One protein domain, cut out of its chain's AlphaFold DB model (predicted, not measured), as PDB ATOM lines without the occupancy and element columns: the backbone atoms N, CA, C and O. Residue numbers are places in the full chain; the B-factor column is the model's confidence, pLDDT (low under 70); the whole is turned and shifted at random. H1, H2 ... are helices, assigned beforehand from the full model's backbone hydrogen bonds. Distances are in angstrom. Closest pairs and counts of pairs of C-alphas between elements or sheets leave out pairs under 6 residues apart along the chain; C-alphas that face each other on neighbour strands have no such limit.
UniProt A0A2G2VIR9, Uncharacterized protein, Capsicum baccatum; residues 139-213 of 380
ATOM      1  N   LYS A 139      27.628  14.951 176.710       71.06
ATOM      2  CA  LYS A 139      28.436  14.075 175.853       71.06
ATOM      3  C   LYS A 139      27.575  13.157 174.984       71.06
ATOM      4  O   LYS A 139      27.897  12.958 173.815       71.06
ATOM      5  N   PHE A 140      26.479  12.635 175.533       73.50
ATOM      6  CA  PHE A 140      25.486  11.860 174.795       73.50
ATOM      7  C   PHE A 140      24.833  12.708 173.696       73.50
ATOM      8  O   PHE A 140      24.908  12.328 172.536       73.50
ATOM      9  N   ILE A 141      24.318  13.899 174.029       75.00
ATOM     10  CA  ILE A 141      23.707  14.841 173.074       75.00
ATOM     11  C   ILE A 141      24.675  15.188 171.936       75.00
ATOM     12  O   ILE A 141      24.275  15.156 170.776       75.00
ATOM     13  N   LYS A 142      25.948  15.484 172.244       77.88
ATOM     14  CA  LYS A 142      26.976  15.756 171.222       77.88
ATOM     15  C   LYS A 142      27.156  14.574 170.272       77.88
ATOM     16  O   LYS A 142      27.088  14.766 169.065       77.88
ATOM     17  N   ARG A 143      27.299  13.357 170.806       82.38
ATOM     18  CA  ARG A 143      27.445  12.143 169.995       82.38
ATOM     19  C   ARG A 143      26.202  11.852 169.148       82.38
ATOM     20  O   ARG A 143      26.327  11.566 167.969       82.38
ATOM     21  N   THR A 144      25.004  11.981 169.717       84.69
ATOM     22  CA  THR A 144      23.747  11.835 168.968       84.69
ATOM     23  C   THR A 144      23.645  12.869 167.846       84.69
ATOM     24  O   THR A 144      23.164  12.543 166.765       84.69
ATOM     25  N   PHE A 145      24.120  14.098 168.064       85.38
ATOM     26  CA  PHE A 145      24.174  15.118 167.019       85.38
ATOM     27  C   PHE A 145      25.203  14.785 165.926       85.38
ATOM     28  O   PHE A 145      24.896  14.967 164.754       85.38
ATOM     29  N   GLU A 146      26.377  14.253 166.279       86.19
ATOM     30  CA  GLU A 146      27.371  13.744 165.316       86.19
ATOM     31  C   GLU A 146      26.782  12.614 164.450       86.19
ATOM     32  O   GLU A 146      26.846  12.686 163.224       86.19
ATOM     33  N   ASP A 147      26.130  11.622 165.071       88.19
ATOM     34  CA  ASP A 147      25.479  10.503 164.374       88.19
ATOM     35  C   ASP A 147      24.366  11.001 163.416       88.19
ATOM     36  O   ASP A 147      24.269  10.549 162.271       88.19
ATOM     37  N   ILE A 148      23.553  11.976 163.848       88.12
ATOM     38  CA  ILE A 148      22.511  12.620 163.026       88.12
ATOM     39  C   ILE A 148      23.120  13.432 161.873       88.12
ATOM     40  O   ILE A 148      22.627  13.356 160.746       88.12
ATOM     41  N   ASP A 149      24.188  14.197 162.115       90.00
ATOM     42  CA  ASP A 149      24.826  15.025 161.086       90.00
ATOM     43  C   ASP A 149      25.446  14.176 159.967       90.00
ATOM     44  O   ASP A 149      25.361  14.551 158.794       90.00
ATOM     45  N   CYS A 150      25.979  12.993 160.299       89.38
ATOM     46  CA  CYS A 150      26.426  12.004 159.315       89.38
ATOM     47  C   CYS A 150      25.285  11.512 158.404       89.38
ATOM     48  O   CYS A 150      25.477  11.385 157.189       89.38
ATOM     49  N   VAL A 151      24.092  11.260 158.956       91.75
ATOM     50  CA  VAL A 151      22.908  10.857 158.170       91.75
ATOM     51  C   VAL A 151      22.437  11.998 157.266       91.75
ATOM     52  O   VAL A 151      22.264  11.795 156.065       91.75
ATOM     53  N   LEU A 152      22.311  13.214 157.804       91.12
ATOM     54  CA  LEU A 152      21.913  14.399 157.034       91.12
ATOM     55  C   LEU A 152      22.909  14.732 155.916       91.12
ATOM     56  O   LEU A 152      22.495  15.131 154.829       91.12
ATOM     57  N   GLN A 153      24.212  14.559 156.161       92.12
ATOM     58  CA  GLN A 153      25.235  14.727 155.129       92.12
ATOM     59  C   GLN A 153      25.089  13.672 154.030       92.12
ATOM     60  O   GLN A 153      25.154  14.018 152.857       92.12
ATOM     61  N   SER A 154      24.834  12.412 154.394       91.31
ATOM     62  CA  SER A 154      24.637  11.327 153.423       91.31
ATOM     63  C   SER A 154      23.456  11.609 152.487       91.31
ATOM     64  O   SER A 154      23.589  11.453 151.275       91.31
ATOM     65  N   TRP A 155      22.331  12.091 153.033       91.69
ATOM     66  CA  TRP A 155      21.171  12.516 152.240       91.69
ATOM     67  C   TRP A 155      21.491  13.724 151.351       91.69
ATOM     68  O   TRP A 155      21.184  13.717 150.162       91.69
ATOM     69  N   LEU A 156      22.148  14.756 151.893       90.81
ATOM     70  CA  LEU A 156      22.511  15.943 151.115       90.81
ATOM     71  C   LEU A 156      23.456  15.600 149.952       90.81
ATOM     72  O   LEU A 156      23.253  16.077 148.837       90.81
ATOM     73  N   ASP A 157      24.452  14.747 150.190       90.81
ATOM     74  CA  ASP A 157      25.402  14.291 149.175       90.81
ATOM     75  C   ASP A 157      24.718  13.474 148.068       90.81
ATOM     76  O   ASP A 157      25.113  13.571 146.905       90.81
ATOM     77  N   GLU A 158      23.705  12.668 148.401       88.69
ATOM     78  CA  GLU A 158      22.891  11.940 147.422       88.69
ATOM     79  C   GLU A 158      22.119  12.908 146.512       88.69
ATOM     80  O   GLU A 158      22.178  12.781 145.286       88.69
ATOM     81  N   HIS A 159      21.485  13.928 147.097       87.81
ATOM     82  CA  HIS A 159      20.761  14.969 146.362       87.81
ATOM     83  C   HIS A 159      21.674  15.833 145.477       87.81
ATOM     84  O   HIS A 159      21.352  16.083 144.313       87.81
ATOM     85  N   VAL A 160      22.853  16.228 145.968       86.62
ATOM     86  CA  VAL A 160      23.851  16.951 145.159       86.62
ATOM     87  C   VAL A 160      24.327  16.086 143.986       86.62
ATOM     88  O   VAL A 160      24.243  16.518 142.837       86.62
ATOM     89  N   LYS A 161      24.707  14.823 144.231       87.06
ATOM     90  CA  LYS A 161      25.115  13.878 143.170       87.06
ATOM     91  C   LYS A 161      24.000  13.555 142.177       87.06
ATOM     92  O   LYS A 161      24.294  13.136 141.060       87.06
ATOM     93  N   LYS A 162      22.726  13.679 142.567       84.19
ATOM     94  CA  LYS A 162      21.576  13.540 141.661       84.19
ATOM     95  C   LYS A 162      21.492  14.731 140.700       84.19
ATOM     96  O   LYS A 162      21.307  14.510 139.507       84.19
ATOM     97  N   ARG A 163      21.694  15.956 141.202       78.25
ATOM     98  CA  ARG A 163      21.704  17.206 140.414       78.25
ATOM     99  C   ARG A 163      22.904  17.334 139.467       78.25
ATOM    100  O   ARG A 163      22.787  17.971 138.430       78.25
ATOM    101  N   GLU A 164      24.031  16.697 139.780       81.06
ATOM    102  CA  GLU A 164      25.222  16.645 138.909       81.06
ATOM    103  C   GLU A 164      25.094  15.667 137.717       81.06
ATOM    104  O   GLU A 164      25.996  15.587 136.880       81.06
ATOM    105  N   ARG A 165      23.997  14.899 137.614       80.31
ATOM    106  CA  ARG A 165      23.781  13.956 136.502       80.31
ATOM    107  C   ARG A 165      23.350  14.689 135.237       80.31
ATOM    108  O   ARG A 165      22.518  15.584 135.283       80.31
ATOM    109  N   VAL A 166      23.846  14.221 134.092       65.00
ATOM    110  CA  VAL A 166      23.542  14.786 132.761       65.00
ATOM    111  C   VAL A 166      22.040  14.756 132.437       65.00
ATOM    112  O   VAL A 166      21.550  15.652 131.759       65.00
ATOM    113  N   ASP A 167      21.311  13.770 132.964       72.44
ATOM    114  CA  ASP A 167      19.864  13.608 132.760       72.44
ATOM    115  C   ASP A 167      19.001  14.392 133.778       72.44
ATOM    116  O   ASP A 167      17.785  14.203 133.827       72.44
ATOM    117  N   PHE A 168      19.598  15.233 134.635       69.00
ATOM    118  CA  PHE A 168      18.844  16.026 135.610       69.00
ATOM    119  C   PHE A 168      18.064  17.153 134.918       69.00
ATOM    120  O   PHE A 168      18.638  18.020 134.260       69.00
ATOM    121  N   VAL A 169      16.741  17.158 135.103       70.69
ATOM    122  CA  VAL A 169      15.851  18.208 134.593       70.69
ATOM    123  C   VAL A 169      15.644  19.250 135.687       70.69
ATOM    124  O   VAL A 169      15.130  18.934 136.758       70.69
ATOM    125  N   ASP A 170      16.026  20.497 135.428       64.38
ATOM    126  CA  ASP A 170      15.781  21.593 136.365       64.38
ATOM    127  C   ASP A 170      14.268  21.844 136.526       64.38
ATOM    128  O   ASP A 170      13.518  21.795 135.547       64.38
ATOM    129  N   GLY A 171      13.803  22.044 137.763       62.69
ATOM    130  CA  GLY A 171      12.372  22.022 138.103       62.69
ATOM    131  C   GLY A 171      11.784  20.630 138.415       62.69
ATOM    132  O   GLY A 171      10.564  20.469 138.385       62.69
ATOM    133  N   SER A 172      12.622  19.612 138.669       68.44
ATOM    134  CA  SER A 172      12.202  18.262 139.104       68.44
ATOM    135  C   SER A 172      12.402  18.005 140.609       68.44
ATOM    136  O   SER A 172      12.797  16.916 141.025       68.44
ATOM    137  N   GLU A 173      12.152  19.009 141.453       73.31
ATOM    138  CA  GLU A 173      12.265  18.877 142.908       73.31
ATOM    139  C   GLU A 173      11.296  17.831 143.487       73.31
ATOM    140  O   GLU A 173      10.092  18.061 143.601       73.31
ATOM    141  N   GLU A 174      11.831  16.686 143.918       74.88
ATOM    142  CA  GLU A 174      11.042  15.607 144.527       74.88
ATOM    143  C   GLU A 174      10.808  15.822 146.027       74.88
ATOM    144  O   GLU A 174       9.824  15.326 146.578       74.88
ATOM    145  N   ASN A 175      11.706  16.538 146.714       83.94
ATOM    146  CA  ASN A 175      11.580  16.794 148.147       83.94
ATOM    147  C   ASN A 175      12.181  18.138 148.596       83.94
ATOM    148  O   ASN A 175      12.730  18.917 147.819       83.94
ATOM    149  N   PHE A 176      12.064  18.412 149.896       85.75
ATOM    150  CA  PHE A 176      12.475  19.675 150.505       85.75
ATOM    151  C   PHE A 176      13.977  19.995 150.360       85.75
ATOM    152  O   PHE A 176      14.329  21.164 150.212       85.75
ATOM    153  N   ILE A 177      14.861  18.988 150.360       87.56
ATOM    154  CA  ILE A 177      16.304  19.198 150.151       87.56
ATOM    155  C   ILE A 177      16.554  19.672 148.716       87.56
ATOM    156  O   ILE A 177      17.320  20.616 148.517       87.56
ATOM    157  N   ASP A 178      15.859  19.094 147.731       86.12
ATOM    158  CA  ASP A 178      15.941  19.562 146.346       86.12
ATOM    159  C   ASP A 178      15.459  21.012 146.210       86.12
ATOM    160  O   ASP A 178      16.150  21.797 145.563       86.12
ATOM    161  N   VAL A 179      14.345  21.395 146.848       86.88
ATOM    162  CA  VAL A 179      13.835  22.785 146.828       86.88
ATOM    163  C   VAL A 179      14.824  23.769 147.453       86.88
ATOM    164  O   VAL A 179      15.066  24.840 146.900       86.88
ATOM    165  N   MET A 180      15.454  23.419 148.579       87.00
ATOM    166  CA  MET A 180      16.490  24.285 149.152       87.00
ATOM    167  C   MET A 180      17.732  24.391 148.254       87.00
ATOM    168  O   MET A 180      18.352  25.453 148.202       87.00
ATOM    169  N   LEU A 181      18.097  23.322 147.539       87.06
ATOM    170  CA  LEU A 181      19.235  23.324 146.617       87.06
ATOM    171  C   LEU A 181      18.998  24.162 145.351       87.06
ATOM    172  O   LEU A 181      19.971  24.711 144.841       87.06
ATOM    173  N   SER A 182      17.761  24.299 144.850       85.31
ATOM    174  CA  SER A 182      17.467  25.233 143.744       85.31
ATOM    175  C   SER A 182      17.310  26.685 144.199       85.31
ATOM    176  O   SER A 182      17.597  27.595 143.425       85.31
ATOM    177  N   MET A 183      16.923  26.927 145.455       83.88
ATOM    178  CA  MET A 183      16.822  28.283 146.013       83.88
ATOM    179  C   MET A 183      18.153  28.883 146.495       83.88
ATOM    180  O   MET A 183      18.208  30.096 146.686       83.88
ATOM    181  N   MET A 184      19.201  28.078 146.719       83.75
ATOM    182  CA  MET A 184      20.466  28.534 147.321       83.75
ATOM    183  C   MET A 184      21.702  28.217 146.463       83.75
ATOM    184  O   MET A 184      22.035  27.053 146.205       83.75
ATOM    185  N   SER A 185      22.457  29.254 146.103       79.50
ATOM    186  CA  SER A 185      23.712  29.142 145.355       79.50
ATOM    187  C   SER A 185      24.827  28.476 146.179       79.50
ATOM    188  O   SER A 185      24.782  28.428 147.409       79.50
ATOM    189  N   ASN A 186      25.865  27.960 145.509       75.25
ATOM    190  CA  ASN A 186      27.039  27.385 146.185       75.25
ATOM    191  C   ASN A 186      27.781  28.404 147.076       75.25
ATOM    192  O   ASN A 186      28.499  27.996 147.985       75.25
ATOM    193  N   GLU A 187      27.629  29.700 146.792       75.12
ATOM    194  CA  GLU A 187      28.343  30.808 147.437       75.12
ATOM    195  C   GLU A 187      27.505  31.487 148.536       75.12
ATOM    196  O   GLU A 187      27.992  32.399 149.205       75.12
ATOM    197  N   ASP A 188      26.264  31.039 148.755       77.25
ATOM    198  CA  ASP A 188      25.352  31.653 149.717       77.25
ATOM    199  C   ASP A 188      25.737  31.323 151.167       77.25
ATOM    200  O   ASP A 188      25.916  30.161 151.555       77.25
ATOM    201  N   PHE A 189      25.766  32.370 151.995       77.44
ATOM    202  CA  PHE A 189      25.896  32.280 153.446       77.44
ATOM    203  C   PHE A 189      24.689  32.933 154.121       77.44
ATOM    204  O   PHE A 189      24.382  34.094 153.855       77.44
ATOM    205  N   ILE A 190      24.042  32.212 155.038       72.50
ATOM    206  CA  ILE A 190      22.960  32.744 155.878       72.50
ATOM    207  C   ILE A 190      23.486  32.845 157.310       72.50
ATOM    208  O   ILE A 190      23.973  31.865 157.864       72.50
ATOM    209  N   ASP A 191      23.465  34.054 157.876       69.81
ATOM    210  CA  ASP A 191      24.002  34.383 159.209       69.81
ATOM    211  C   ASP A 191      25.446  33.885 159.464       69.81
ATOM    212  O   ASP A 191      25.845  33.603 160.593       69.81
ATOM    213  N   GLY A 192      26.255  33.789 158.400       79.12
ATOM    214  CA  GLY A 192      27.642  33.305 158.438       79.12
ATOM    215  C   GLY A 192      27.809  31.784 158.308       79.12
ATOM    216  O   GLY A 192      28.940  31.302 158.259       79.12
ATOM    217  N   TYR A 193      26.717  31.023 158.204       84.69
ATOM    218  CA  TYR A 193      26.738  29.578 157.976       84.69
ATOM    219  C   TYR A 193      26.697  29.243 156.484       84.69
ATOM    220  O   TYR A 193      26.032  29.919 155.701       84.69
ATOM    221  N   SER A 194      27.393  28.173 156.087       87.19
ATOM    222  CA  SER A 194      27.394  27.702 154.695       87.19
ATOM    223  C   SER A 194      26.004  27.234 154.248       87.19
ATOM    224  O   SER A 194      25.201  26.788 155.081       87.19
ATOM    225  N   ARG A 195      25.744  27.214 152.931       87.31
ATOM    226  CA  ARG A 195      24.551  26.555 152.370       87.31
ATOM    227  C   ARG A 195      24.353  25.147 152.934       87.31
ATOM    228  O   ARG A 195      23.259  24.835 153.386       87.31
ATOM    229  N   GLN A 196      25.388  24.300 152.945       85.50
ATOM    230  CA  GLN A 196      25.255  22.911 153.409       85.50
ATOM    231  C   GLN A 196      24.808  22.844 154.875       85.50
ATOM    232  O   GLN A 196      23.861  22.132 155.200       85.50
ATOM    233  N   THR A 197      25.439  23.634 155.751       87.31
ATOM    234  CA  THR A 197      25.057  23.741 157.168       87.31
ATOM    235  C   THR A 197      23.605  24.191 157.315       87.31
ATOM    236  O   THR A 197      22.860  23.608 158.098       87.31
ATOM    237  N   THR A 198      23.197  25.189 156.529       88.19
ATOM    238  CA  THR A 198      21.841  25.744 156.552       88.19
ATOM    239  C   THR A 198      20.808  24.708 156.108       88.19
ATOM    240  O   THR A 198      19.847  24.471 156.833       88.19
ATOM    241  N   ILE A 199      21.040  24.011 154.989       89.00
ATOM    242  CA  ILE A 199      20.139  22.964 154.484       89.00
ATOM    243  C   ILE A 199      20.005  21.818 155.492       89.00
ATOM    244  O   ILE A 199      18.883  21.449 155.840       89.00
ATOM    245  N   LYS A 200      21.120  21.290 156.025       90.50
ATOM    246  CA  LYS A 200      21.075  20.213 157.033       90.50
ATOM    247  C   LYS A 200      20.336  20.652 158.298       90.50
ATOM    248  O   LYS A 200      19.495  19.906 158.791       90.50
ATOM    249  N   ALA A 201      20.584  21.867 158.792       87.00
ATOM    250  CA  ALA A 201      19.910  22.400 159.975       87.00
ATOM    251  C   ALA A 201      18.404  22.629 159.752       87.00
ATOM    252  O   ALA A 201      17.602  22.311 160.631       87.00
ATOM    253  N   THR A 202      17.992  23.143 158.587       86.88
ATOM    254  CA  THR A 202      16.570  23.341 158.262       86.88
ATOM    255  C   THR A 202      15.846  22.008 158.066       86.88
ATOM    256  O   THR A 202      14.773  21.822 158.638       86.88
ATOM    257  N   ALA A 203      16.446  21.052 157.350       86.50
ATOM    258  CA  ALA A 203      15.897  19.705 157.190       86.50
ATOM    259  C   ALA A 203      15.771  18.979 158.543       86.50
ATOM    260  O   ALA A 203      14.710  18.436 158.853       86.50
ATOM    261  N   LEU A 204      16.804  19.042 159.393       85.31
ATOM    262  CA  LEU A 204      16.759  18.493 160.751       85.31
ATOM    263  C   LEU A 204      15.668  19.146 161.600       85.31
ATOM    264  O   LEU A 204      14.938  18.448 162.297       85.31
ATOM    265  N   SER A 205      15.531  20.473 161.525       81.12
ATOM    266  CA  SER A 205      14.466  21.199 162.218       81.12
ATOM    267  C   SER A 205      13.087  20.697 161.785       81.12
ATOM    268  O   SER A 205      12.261  20.399 162.638       81.12
ATOM    269  N   MET A 206      12.847  20.497 160.485       79.88
ATOM    270  CA  MET A 206      11.576  19.942 160.005       79.88
ATOM    271  C   MET A 206      11.317  18.518 160.508       79.88
ATOM    272  O   MET A 206      10.195  18.230 160.922       79.88
ATOM    273  N   VAL A 207      12.334  17.650 160.530       77.44
ATOM    274  CA  VAL A 207      12.211  16.280 161.056       77.44
ATOM    275  C   VAL A 207      11.916  16.285 162.562       77.44
ATOM    276  O   VAL A 207      10.937  15.674 162.984       77.44
ATOM    277  N   LEU A 208      12.699  17.014 163.366       69.69
ATOM    278  CA  LEU A 208      12.540  17.067 164.828       69.69
ATOM    279  C   LEU A 208      11.234  17.750 165.262       69.69
ATOM    280  O   LEU A 208      10.583  17.309 166.211       69.69
ATOM    281  N   VAL A 209      10.831  18.820 164.567       65.31
ATOM    282  CA  VAL A 209       9.559  19.513 164.829       65.31
ATOM    283  C   VAL A 209       8.375  18.595 164.521       65.31
ATOM    284  O   VAL A 209       7.410  18.592 165.280       65.31
ATOM    285  N   ALA A 210       8.459  17.785 163.460       59.72
ATOM    286  CA  ALA A 210       7.423  16.816 163.108       59.72
ATOM    287  C   ALA A 210       7.375  15.589 164.040       59.72
ATOM    288  O   ALA A 210       6.310  14.990 164.175       59.72
ATOM    289  N   SER A 211       8.492  15.201 164.670       58.34
ATOM    290  CA  SER A 211       8.562  13.977 165.481       58.34
ATOM    291  C   SER A 211       8.221  14.152 166.962       58.34
ATOM    292  O   SER A 211       7.793  13.185 167.584       58.34
ATOM    293  N   ASP A 212       8.451  15.332 167.551       53.47
ATOM    294  CA  ASP A 212       8.514  15.459 169.020       53.47
ATOM    295  C   ASP A 212       7.593  16.559 169.618       53.47
ATOM    296  O   ASP A 212       7.024  16.368 170.696       53.47
ATOM    297  N   ILE A 213       7.419  17.723 168.975       55.50
ATOM    298  CA  ILE A 213       7.024  18.965 169.686       55.50
ATOM    299  C   ILE A 213       5.508  19.142 169.897       55.50
ATOM    300  O   ILE A 213       4.885  20.025 169.310       55.50
TER     301      ILE A 213
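Overview. This is residues 139 to 213 of the 380 residues of an uncharacterized protein of Capsicum baccatum (UniProt A0A2G2VIR9). One long helix, H1, makes the length of the domain, and H3 crosses one side of it at a steep tilt, while the short helix H2 packs on H3 as the other leg of a helical hairpin on that same side of H1. Three stretches stick out from the body: residues 139 to 147 of H1, residues 164 to 169 of the loop after it, and residues 207 to 213, of which 207 to 212 belong to H3. The printed part has 75 residues with three named helices, in the order H1, H2, H3 along the chain, and no named strand; the class is all helix. The whole is only just compact, close to loose, with a radius of gyration of the C-alphas of 13.6 A, and its outline is elongated, with spans of 43 by 26 by 21 A.

Along the chain. H1, residues 139 to 163, is the longest helix, with 36.2 A from its first C-alpha at (28.436, 14.075, 175.853) to its last at (21.704, 17.206, 140.414). H3, residues 195 to 212, measures 25.6 A from first to last C-alpha and ends with C-alpha 212 at (8.514, 15.459, 169.020). H2, residues 176 to 183, is 10.6 A long.

Arrangement. H1 touches H3 with residues 149 to 156 alone, and H3 touches H1 with residues 196 to 204 alone. Their closest C-alphas are those of Leu 152 and Lys 200, 5.9 A apart, and they run opposite ways at a steep tilt of 62 degrees. H1 and H2 only just touch, with 3 pairs of C-alphas within 8 A, and H1 does so with residues 156 to 159 alone. The closest C-alphas there are those of His 159 and Asp 178, 6.7 A apart; the two helices run the same way at a steep tilt of 61 degrees. H2 and H3 form a helical hairpin: they touch, opposite ways at a shallow tilt of 32 degrees, and their closest C-alphas, those of Met 180 and Ile 199, are 6.6 A apart. In H1, H2 and H3 every O i to N i+4 pair is within hydrogen-bond range.

Size, cuts and confidence. The two C-alphas farthest apart are those of Lys 139 and Asp 167, at 43.9 A. Without the stretches that stand free, the body has 53 residues and spans 28 by 24 by 19 A. The links from H1 to H2, with 12 residues, and from H2 to H3, with 11 residues, are both long. Within the second link and its surroundings, residues 189 to 190 pair with residues 193 to 194, antiparallel. The printed part has no cut. Its mean pLDDT is 80.5, and the model's confidence is under 70 at residues 166, 168, 170 to 172, 191 and 208 to 213.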